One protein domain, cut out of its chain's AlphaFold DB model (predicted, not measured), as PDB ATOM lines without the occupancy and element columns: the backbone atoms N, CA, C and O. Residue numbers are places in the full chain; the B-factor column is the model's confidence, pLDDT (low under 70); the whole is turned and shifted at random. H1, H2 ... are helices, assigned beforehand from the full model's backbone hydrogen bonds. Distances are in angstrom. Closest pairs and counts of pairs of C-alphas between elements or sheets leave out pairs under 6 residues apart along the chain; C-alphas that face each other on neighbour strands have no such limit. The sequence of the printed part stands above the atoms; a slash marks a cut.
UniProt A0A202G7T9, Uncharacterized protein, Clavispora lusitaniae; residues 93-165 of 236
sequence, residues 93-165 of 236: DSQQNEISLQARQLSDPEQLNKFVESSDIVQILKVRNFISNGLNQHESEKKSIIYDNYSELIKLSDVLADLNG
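Overview. This is residues 93 to 165 of the 236 residues of an uncharacterized protein of Clavispora lusitaniae (UniProt A0A202G7T9). One long helix, H3, makes the length of the model, and two much shorter helices, H1 and H2, form a small head at the end where H3 begins. H1 crosses H3 near that end, H2 makes the turn between the two, and residues 135 to 165, of which 135 to 163 belong to H3, stick out as a long bare arm. The printed part has 73 residues, with three named helices in the order H1, H2, H3 and no named strand; the class is all helix. The whole is extended, with a radius of gyration of the C-alphas of 20.9 A, and the C-alphas span 68 by 27 by 16 A.

Along the chain. The printed part begins with H1, residues 93 to 105, which runs from C-alpha 93 at (142.465, 137.623, 32.163) over 18.6 A to C-alpha 105. H2 follows as residues 109 to 118, with 14.3 A from first to last C-alpha. H3 is residues 121 to 163, 61.9 A long, from C-alpha 121 at (123.369, 144.710, 38.936) to C-alpha 163 at (161.577, 110.576, 73.587).

Arrangement. H1 and H3 touch, with 8 pairs of C-alphas within 8 A; the closest C-alphas are those of Ile 99 and Val 127, 6.1 A apart. H1 touches H3 with residues 99 to 103 alone, and H3 touches H1 with residues 126 to 131 alone. Their lines are about perpendicular, at 83 degrees. H1 and H2 are close but not clearly touching, the closest C-alphas being those of Gln 105 and Gln 111 at 7.0 A; they run opposite ways at a steep tilt of 55 degrees. H2 and H3 are also close but not clearly touching, with the C-alphas of Val 116 and Ile 124 the closest at 7.1 A. These two run opposite ways at a tilt of 37 degrees, only just steep. In H1, H2 and H3 every O i to N i+4 pair is within hydrogen-bond range.

Size, cuts and confidence. The two C-alphas farthest apart are those of Ser 118 and Gly 165, at 67.9 A, and the first and last printed C-alphas are 56.9 A apart. Residues 117 to 122 stand free, as do residues 135 to 165. The links from H1 to H2, with 3 residues, and from H2 to H3, with 2 residues, are tight. The printed part has no cut. The mean pLDDT of the printed part is 85.0; residues 93 to 97 and residue 165 are under 70, and H1 has a mean of 68.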
ATOM      1  N   ASP A  93     141.468 137.146  31.193       56.78
ATOM      2  CA  ASP A  93     142.465 137.623  32.163       56.78
ATOM      3  C   ASP A  93     142.422 139.152  32.349       56.78
ATOM      4  O   ASP A  93     142.635 139.678  33.444       56.78
ATOM      5  N   SER A  94     142.059 139.881  31.289       60.22
ATOM      6  CA  SER A  94     141.872 141.337  31.333       60.22
ATOM      7  C   SER A  94     140.646 141.717  32.175       60.22
ATOM      8  O   SER A  94     140.723 142.599  33.029       60.22
ATOM      9  N   GLN A  95     139.537 140.982  32.026       60.28
ATOM     10  CA  GLN A  95     138.315 141.222  32.803       60.28
ATOM     11  C   GLN A  95     138.467 140.841  34.282       60.28
ATOM     12  O   GLN A  95     137.935 141.528  35.155       60.28
ATOM     13  N   GLN A  96     139.208 139.775  34.603       63.91
ATOM     14  CA  GLN A  96     139.478 139.413  36.000       63.91
ATOM     15  C   GLN A  96     140.383 140.427  36.707       63.91
ATOM     16  O   GLN A  96     140.169 140.706  37.890       63.91
ATOM     17  N   ASN A  97     141.344 141.022  35.997       66.62
ATOM     18  CA  ASN A  97     142.176 142.091  36.545       66.62
ATOM     19  C   ASN A  97     141.369 143.361  36.844       66.62
ATOM     20  O   ASN A  97     141.528 143.937  37.919       66.62
ATOM     21  N   GLU A  98     140.447 143.763  35.966       72.31
ATOM     22  CA  GLU A  98     139.565 144.908  36.233       72.31
ATOM     23  C   GLU A  98     138.638 144.664  37.430       72.31
ATOM     24  O   GLU A  98     138.525 145.522  38.308       72.31
ATOM     25  N   ILE A  99     138.040 143.472  37.532       74.19
ATOM     26  CA  ILE A  99     137.187 143.100  38.673       74.19
ATOM     27  C   ILE A  99     138.006 143.051  39.973       74.19
ATOM     28  O   ILE A  99     137.517 143.460  41.026       74.19
ATOM     29  N   SER A 100     139.265 142.612  39.909       70.81
ATOM     30  CA  SER A 100     140.183 142.598  41.057       70.81
ATOM     31  C   SER A 100     140.556 144.006  41.525       70.81
ATOM     32  O   SER A 100     140.619 144.265  42.730       70.81
ATOM     33  N   LEU A 101     140.789 144.930  40.587       70.31
ATOM     34  CA  LEU A 101     141.078 146.334  40.887       70.31
ATOM     35  C   LEU A 101     139.859 147.034  41.499       70.31
ATOM     36  O   LEU A 101     140.001 147.724  42.510       70.31
ATOM     37  N   GLN A 102     138.667 146.779  40.959       70.62
ATOM     38  CA  GLN A 102     137.408 147.271  41.518       70.62
ATOM     39  C   GLN A 102     137.159 146.693  42.917       70.62
ATOM     40  O   GLN A 102     136.897 147.440  43.852       70.62
ATOM     41  N   ALA A 103     137.333 145.384  43.115       70.62
ATOM     42  CA  ALA A 103     137.167 144.749  44.424       70.62
ATOM     43  C   ALA A 103     138.117 145.325  45.490       70.62
ATOM     44  O   ALA A 103     137.721 145.472  46.644       70.62
ATOM     45  N   ARG A 104     139.348 145.703  45.115       74.06
ATOM     46  CA  ARG A 104     140.287 146.377  46.029       74.06
ATOM     47  C   ARG A 104     139.839 147.792  46.388       74.06
ATOM     48  O   ARG A 104     139.915 148.155  47.560       74.06
ATOM     49  N   GLN A 105     139.349 148.562  45.418       73.88
ATOM     50  CA  GLN A 105     138.814 149.915  45.636       73.88
ATOM     51  C   GLN A 105     137.573 149.905  46.550       73.88
ATOM     52  O   GLN A 105     137.391 150.798  47.370       73.88
ATOM     53  N   LEU A 106     136.784 148.828  46.512       73.88
ATOM     54  CA  LEU A 106     135.593 148.638  47.351       73.88
ATOM     55  C   LEU A 106     135.883 148.263  48.815       73.88
ATOM     56  O   LEU A 106     134.948 148.010  49.574       73.88
ATOM     57  N   SER A 107     137.151 148.246  49.235       76.81
ATOM     58  CA  SER A 107     137.513 148.084  50.653       76.81
ATOM     59  C   SER A 107     137.119 149.303  51.500       76.81
ATOM     60  O   SER A 107     136.985 149.186  52.717       76.81
ATOM     61  N   ASP A 108     136.931 150.466  50.866       85.06
ATOM     62  CA  ASP A 108     136.487 151.705  51.506       85.06
ATOM     63  C   ASP A 108     134.944 151.792  51.511       85.06
ATOM     64  O   ASP A 108     134.323 151.738  50.439       85.06
ATOM     65  N   PRO A 109     134.290 151.928  52.686       81.62
ATOM     66  CA  PRO A 109     132.829 151.937  52.785       81.62
ATOM     67  C   PRO A 109     132.155 153.055  51.973       81.62
ATOM     68  O   PRO A 109     131.035 152.868  51.495       81.62
ATOM     69  N   GLU A 110     132.806 154.207  51.775       82.25
ATOM     70  CA  GLU A 110     132.225 155.302  50.983       82.25
ATOM     71  C   GLU A 110     132.221 155.006  49.479       82.25
ATOM     72  O   GLU A 110     131.298 155.398  48.758       82.25
ATOM     73  N   GLN A 111     133.238 154.293  48.998       82.31
ATOM     74  CA  GLN A 111     133.357 153.887  47.597       82.31
ATOM     75  C   GLN A 111     132.409 152.733  47.283       82.31
ATOM     76  O   GLN A 111     131.833 152.700  46.199       82.31
ATOM     77  N   LEU A 112     132.166 151.849  48.256       84.75
ATOM     78  CA  LEU A 112     131.164 150.793  48.156       84.75
ATOM     79  C   LEU A 112     129.753 151.356  47.967       84.75
ATOM     80  O   LEU A 112     129.050 150.919  47.059       84.75
ATOM     81  N   ASN A 113     129.344 152.341  48.772       84.81
ATOM     82  CA  ASN A 113     128.013 152.944  48.633       84.81
ATOM     83  C   ASN A 113     127.845 153.637  47.275       84.81
ATOM     84  O   ASN A 113     126.866 153.387  46.576       84.81
ATOM     85  N   LYS A 114     128.842 154.422  46.844       85.38
ATOM     86  CA  LYS A 114     128.832 155.052  45.513       85.38
ATOM     87  C   LYS A 114     128.790 154.015  44.391       85.38
ATOM     88  O   LYS A 114     128.102 154.220  43.396       85.38
ATOM     89  N   PHE A 115     129.497 152.898  44.538       85.94
ATOM     90  CA  PHE A 115     129.492 151.808  43.568       85.94
ATOM     91  C   PHE A 115     128.141 151.095  43.509       85.94
ATOM     92  O   PHE A 115     127.650 150.855  42.416       85.94
ATOM     93  N   VAL A 116     127.508 150.807  44.646       86.88
ATOM     94  CA  VAL A 116     126.175 150.180  44.689       86.88
ATOM     95  C   VAL A 116     125.111 151.083  44.061       86.88
ATOM     96  O   VAL A 116     124.216 150.583  43.387       86.88
ATOM     97  N   GLU A 117     125.217 152.399  44.246       88.75
ATOM     98  CA  GLU A 117     124.282 153.367  43.660       88.75
ATOM     99  C   GLU A 117     124.509 153.608  42.159       88.75
ATOM    100  O   GLU A 117     123.552 153.863  41.430       88.75
ATOM    101  N   SER A 118     125.759 153.547  41.687       87.62
ATOM    102  CA  SER A 118     126.119 153.868  40.295       87.62
ATOM    103  C   SER A 118     126.267 152.657  39.373       87.62
ATOM    104  O   SER A 118     126.214 152.817  38.153       87.62
ATOM    105  N   SER A 119     126.469 151.460  39.921       87.12
ATOM    106  CA  SER A 119     126.797 150.274  39.128       87.12
ATOM    107  C   SER A 119     125.574 149.463  38.750       87.12
ATOM    108  O   SER A 119     124.602 149.352  39.494       87.12
ATOM    109  N   ASP A 120     125.675 148.818  37.592       90.06
ATOM    110  CA  ASP A 120     124.687 147.849  37.147       90.06
ATOM    111  C   ASP A 120     124.717 146.569  38.005       90.06
ATOM    112  O   ASP A 120     125.765 146.133  38.500       90.06
ATOM    113  N   ILE A 121     123.559 145.919  38.127       88.06
ATOM    114  CA  ILE A 121     123.369 144.710  38.936       88.06
ATOM    115  C   ILE A 121     124.300 143.574  38.504       88.06
ATOM    116  O   ILE A 121     124.784 142.809  39.340       88.06
ATOM    117  N   VAL A 122     124.606 143.479  37.206       87.81
ATOM    118  CA  VAL A 122     125.506 142.455  36.670       87.81
ATOM    119  C   VAL A 122     126.936 142.670  37.168       87.81
ATOM    120  O   VAL A 122     127.614 141.702  37.513       87.81
ATOM    121  N   GLN A 123     127.391 143.921  37.269       85.00
ATOM    122  CA  GLN A 123     128.730 144.242  37.771       85.00
ATOM    123  C   GLN A 123     128.838 143.970  39.270       85.00
ATOM    124  O   GLN A 123     129.801 143.350  39.721       85.00
ATOM    125  N   ILE A 124     127.796 144.320  40.027       88.44
ATOM    126  CA  ILE A 124     127.700 143.997  41.454       88.44
ATOM    127  C   ILE A 124     127.771 142.479  41.664       88.44
ATOM    128  O   ILE A 124     128.503 142.004  42.531       88.44
ATOM    129  N   LEU A 125     127.061 141.694  40.849       88.06
ATOM    130  CA  LEU A 125     127.101 140.231  40.914       88.06
ATOM    131  C   LEU A 125     128.479 139.663  40.556       88.06
ATOM    132  O   LEU A 125     128.934 138.735  41.226       88.06
ATOM    133  N   LYS A 126     129.164 140.215  39.549       90.25
ATOM    134  CA  LYS A 126     130.528 139.801  39.180       90.25
ATOM    135  C   LYS A 126     131.514 140.048  40.317       90.25
ATOM    136  O   LYS A 126     132.213 139.118  40.716       90.25
ATOM    137  N   VAL A 127     131.515 141.253  40.884       89.25
ATOM    138  CA  VAL A 127     132.359 141.605  42.034       89.25
ATOM    139  C   VAL A 127     132.017 140.737  43.244       89.25
ATOM    140  O   VAL A 127     132.911 140.176  43.873       89.25
ATOM    141  N   ARG A 128     130.728 140.541  43.544       88.44
ATOM    142  CA  ARG A 128     130.286 139.661  44.634       88.44
ATOM    143  C   ARG A 128     130.798 138.236  44.447       88.44
ATOM    144  O   ARG A 128     131.306 137.652  45.402       88.44
ATOM    145  N   ASN A 129     130.646 137.666  43.252       90.31
ATOM    146  CA  ASN A 129     131.095 136.307  42.954       90.31
ATOM    147  C   ASN A 129     132.618 136.199  43.041       90.31
ATOM    148  O   ASN A 129     133.120 135.231  43.603       90.31
ATOM    149  N   PHE A 130     133.343 137.210  42.561       89.69
ATOM    150  CA  PHE A 130     134.794 137.284  42.682       89.69
ATOM    151  C   PHE A 130     135.244 137.294  44.149       89.69
ATOM    152  O   PHE A 130     136.044 136.451  44.550       89.69
ATOM    153  N   ILE A 131     134.666 138.171  44.977       89.38
ATOM    154  CA  ILE A 131     134.972 138.250  46.412       89.38
ATOM    155  C   ILE A 131     134.587 136.950  47.124       89.38
ATOM    156  O   ILE A 131     135.362 136.441  47.926       89.38
ATOM    157  N   SER A 132     133.417 136.382  46.821       91.12
ATOM    158  CA  SER A 132     132.950 135.131  47.440       91.12
ATOM    159  C   SER A 132     133.869 133.959  47.095       91.12
ATOM    160  O   SER A 132     134.178 133.140  47.959       91.12
ATOM    161  N   ASN A 133     134.342 133.897  45.849       90.88
ATOM    162  CA  ASN A 133     135.296 132.887  45.414       90.88
ATOM    163  C   ASN A 133     136.664 133.079  46.087       90.88
ATOM    164  O   ASN A 133     137.224 132.121  46.609       90.88
ATOM    165  N   GLY A 134     137.165 134.318  46.146       90.75
ATOM    166  CA  GLY A 134     138.403 134.649  46.855       90.75
ATOM    167  C   GLY A 134     138.331 134.323  48.350       90.75
ATOM    168  O   GLY A 134     139.269 133.759  48.906       90.75
ATOM    169  N   LEU A 135     137.191 134.592  48.992       92.00
ATOM    170  CA  LEU A 135     136.954 134.257  50.395       92.00
ATOM    171  C   LEU A 135     136.968 132.743  50.626       92.00
ATOM    172  O   LEU A 135     137.617 132.280  51.560       92.00
ATOM    173  N   ASN A 136     136.297 131.971  49.767       93.00
ATOM    174  CA  ASN A 136     136.294 130.512  49.860       93.00
ATOM    175  C   ASN A 136     137.693 129.922  49.617       93.00
ATOM    176  O   ASN A 136     138.108 129.005  50.324       93.00
ATOM    177  N   GLN A 137     138.447 130.480  48.666       93.56
ATOM    178  CA  GLN A 137     139.836 130.092  48.423       93.56
ATOM    179  C   GLN A 137     140.711 130.361  49.654       93.56
ATOM    180  O   GLN A 137     141.413 129.461  50.105       93.56
ATOM    181  N   HIS A 138     140.621 131.556  50.241       94.75
ATOM    182  CA  HIS A 138     141.376 131.906  51.443       94.75
ATOM    183  C   HIS A 138     140.948 131.072  52.662       94.75
ATOM    184  O   HIS A 138     141.777 130.708  53.489       94.75
ATOM    185  N   GLU A 139     139.667 130.715  52.786       93.81
ATOM    186  CA  GLU A 139     139.203 129.798  53.831       93.81
ATOM    187  C   GLU A 139     139.782 128.390  53.642       93.81
ATOM    188  O   GLU A 139     140.199 127.762  54.616       93.81
ATOM    189  N   SER A 140     139.844 127.906  52.400       94.88
ATOM    190  CA  SER A 140     140.479 126.632  52.062       94.88
ATOM    191  C   SER A 140     141.980 126.655  52.351       94.88
ATOM    192  O   SER A 140     142.493 125.731  52.975       94.88
ATOM    193  N   GLU A 141     142.681 127.714  51.951       95.25
ATOM    194  CA  GLU A 141     144.113 127.898  52.202       95.25
ATOM    195  C   GLU A 141     144.405 127.991  53.702       95.25
ATOM    196  O   GLU A 141     145.232 127.246  54.223       95.25
ATOM    197  N   LYS A 142     143.643 128.808  54.436       96.50
ATOM    198  CA  LYS A 142     143.733 128.902  55.895       96.50
ATOM    199  C   LYS A 142     143.510 127.546  56.556       96.50
ATOM    200  O   LYS A 142     144.253 127.191  57.465       96.50
ATOM    201  N   LYS A 143     142.494 126.792  56.127       96.25
ATOM    202  CA  LYS A 143     142.262 125.428  56.619       96.25
ATOM    203  C   LYS A 143     143.466 124.544  56.323       96.25
ATOM    204  O   LYS A 143     143.923 123.878  57.239       96.25
ATOM    205  N   SER A 144     144.000 124.579  55.105       95.62
ATOM    206  CA  SER A 144     145.179 123.800  54.718       95.62
ATOM    207  C   SER A 144     146.377 124.095  55.619       95.62
ATOM    208  O   SER A 144     146.947 123.167  56.173       95.62
ATOM    209  N   ILE A 145     146.697 125.374  55.838       95.50
ATOM    210  CA  ILE A 145     147.802 125.799  56.711       95.50
ATOM    211  C   ILE A 145     147.567 125.332  58.151       95.50
ATOM    212  O   ILE A 145     148.466 124.816  58.804       95.50
ATOM    213  N   ILE A 146     146.344 125.500  58.660       96.56
ATOM    214  CA  ILE A 146     145.964 125.036  59.995       96.56
ATOM    215  C   ILE A 146     146.157 123.522  60.108       96.56
ATOM    216  O   ILE A 146     146.758 123.065  61.073       96.56
ATOM    217  N   TYR A 147     145.664 122.746  59.145       97.19
ATOM    218  CA  TYR A 147     145.793 121.292  59.168       97.19
ATOM    219  C   TYR A 147     147.243 120.842  59.082       97.19
ATOM    220  O   TYR A 147     147.611 119.922  59.808       97.19
ATOM    221  N   ASP A 148     148.052 121.502  58.259       96.38
ATOM    222  CA  ASP A 148     149.476 121.208  58.146       96.38
ATOM    223  C   ASP A 148     150.165 121.441  59.493       96.38
ATOM    224  O   ASP A 148     150.640 120.490  60.115       96.38
ATOM    225  N   ASN A 149     150.017 122.651  60.042       95.62
ATOM    226  CA  ASN A 149     150.558 123.031  61.345       95.62
ATOM    227  C   ASN A 149     150.098 122.092  62.469       95.62
ATOM    228  O   ASN A 149     150.908 121.644  63.274       95.62
ATOM    229  N   TYR A 150     148.802 121.778  62.563       96.38
ATOM    230  CA  TYR A 150     148.314 120.867  63.602       96.38
ATOM    231  C   TYR A 150     148.825 119.440  63.393       96.38
ATOM    232  O   TYR A 150     149.134 118.776  64.378       96.38
ATOM    233  N   SER A 151     148.946 118.966  62.150       94.94
ATOM    234  CA  SER A 151     149.497 117.636  61.874       94.94
ATOM    235  C   SER A 151     150.977 117.550  62.242       94.94
ATOM    236  O   SER A 151     151.400 116.561  62.836       94.94
ATOM    237  N   GLU A 152     151.753 118.596  61.956       94.50
ATOM    238  CA  GLU A 152     153.154 118.704  62.351       94.50
ATOM    239  C   GLU A 152     153.296 118.781  63.867       94.50
ATOM    240  O   GLU A 152     154.096 118.048  64.438       94.50
ATOM    241  N   LEU A 153     152.474 119.585  64.544       95.00
ATOM    242  CA  LEU A 153     152.480 119.670  66.005       95.00
ATOM    243  C   LEU A 153     152.121 118.340  66.665       95.00
ATOM    244  O   LEU A 153     152.736 117.992  67.669       95.00
ATOM    245  N   ILE A 154     151.167 117.589  66.109       89.25
ATOM    246  CA  ILE A 154     150.831 116.249  66.600       89.25
ATOM    247  C   ILE A 154     152.027 115.316  66.412       89.25
ATOM    248  O   ILE A 154     152.469 114.720  67.387       89.25
ATOM    249  N   LYS A 155     152.623 115.271  65.213       94.06
ATOM    250  CA  LYS A 155     153.832 114.471  64.950       94.06
ATOM    251  C   LYS A 155     154.970 114.833  65.904       94.06
ATOM    252  O   LYS A 155     155.619 113.946  66.442       94.06
ATOM    253  N   LEU A 156     155.204 116.124  66.143       92.81
ATOM    254  CA  LEU A 156     156.211 116.590  67.092       92.81
ATOM    255  C   LEU A 156     155.856 116.183  68.522       92.81
ATOM    256  O   LEU A 156     156.735 115.746  69.254       92.81
ATOM    257  N   SER A 157     154.589 116.285  68.922       87.81
ATOM    258  CA  SER A 157     154.141 115.843  70.243       87.81
ATOM    259  C   SER A 157     154.280 114.333  70.429       87.81
ATOM    260  O   SER A 157     154.701 113.911  71.499       87.81
ATOM    261  N   ASP A 158     154.024 113.538  69.389       88.12
ATOM    262  CA  ASP A 158     154.199 112.088  69.404       88.12
ATOM    263  C   ASP A 158     155.686 111.740  69.511       88.12
ATOM    264  O   ASP A 158     156.083 110.998  70.403       88.12
ATOM    265  N   VAL A 159     156.545 112.351  68.685       87.44
ATOM    266  CA  VAL A 159     158.004 112.174  68.773       87.44
ATOM    267  C   VAL A 159     158.528 112.589  70.151       87.44
ATOM    268  O   VAL A 159     159.369 111.904  70.727       87.44
ATOM    269  N   LEU A 160     158.031 113.687  70.724       84.19
ATOM    270  CA  LEU A 160     158.417 114.116  72.066       84.19
ATOM    271  C   LEU A 160     157.894 113.170  73.152       84.19
ATOM    272  O   LEU A 160     158.636 112.900  74.087       84.19
ATOM    273  N   ALA A 161     156.678 112.635  73.039       83.31
ATOM    274  CA  ALA A 161     156.152 111.633  73.967       83.31
ATOM    275  C   ALA A 161     156.972 110.330  73.923       83.31
ATOM    276  O   ALA A 161     157.217 109.714  74.964       83.31
ATOM    277  N   ASP A 162     157.459 109.952  72.739       79.56
ATOM    278  CA  ASP A 162     158.341 108.800  72.532       79.56
ATOM    279  C   ASP A 162     159.703 109.012  73.193       79.56
ATOM    280  O   ASP A 162     160.213 108.123  73.876       79.56
ATOM    281  N   LEU A 163     160.284 110.202  73.014       78.38
ATOM    282  CA  LEU A 163     161.577 110.576  73.587       78.38
ATOM    283  C   LEU A 163     161.504 110.823  75.099       78.38
ATOM    284  O   LEU A 163     162.445 110.489  75.817       78.38
ATOM    285  N   ASN A 164     160.387 111.366  75.589       75.00
ATOM    286  CA  ASN A 164     160.118 111.571  77.013       75.00
ATOM    287  C   ASN A 164     159.769 110.253  77.730       75.00
ATOM    288  O   ASN A 164     159.561 110.243  78.942       75.00
ATOM    289  N   GLY A 165     159.689 109.131  76.999       63.50
ATOM    290  CA  GLY A 165     159.342 107.823  77.552       63.50
ATOM    291  C   GLY A 165     157.932 107.774  78.148       63.50
ATOM    292  O   GLY A 165     157.619 106.860  78.905       63.50
TER     293      GLY A 165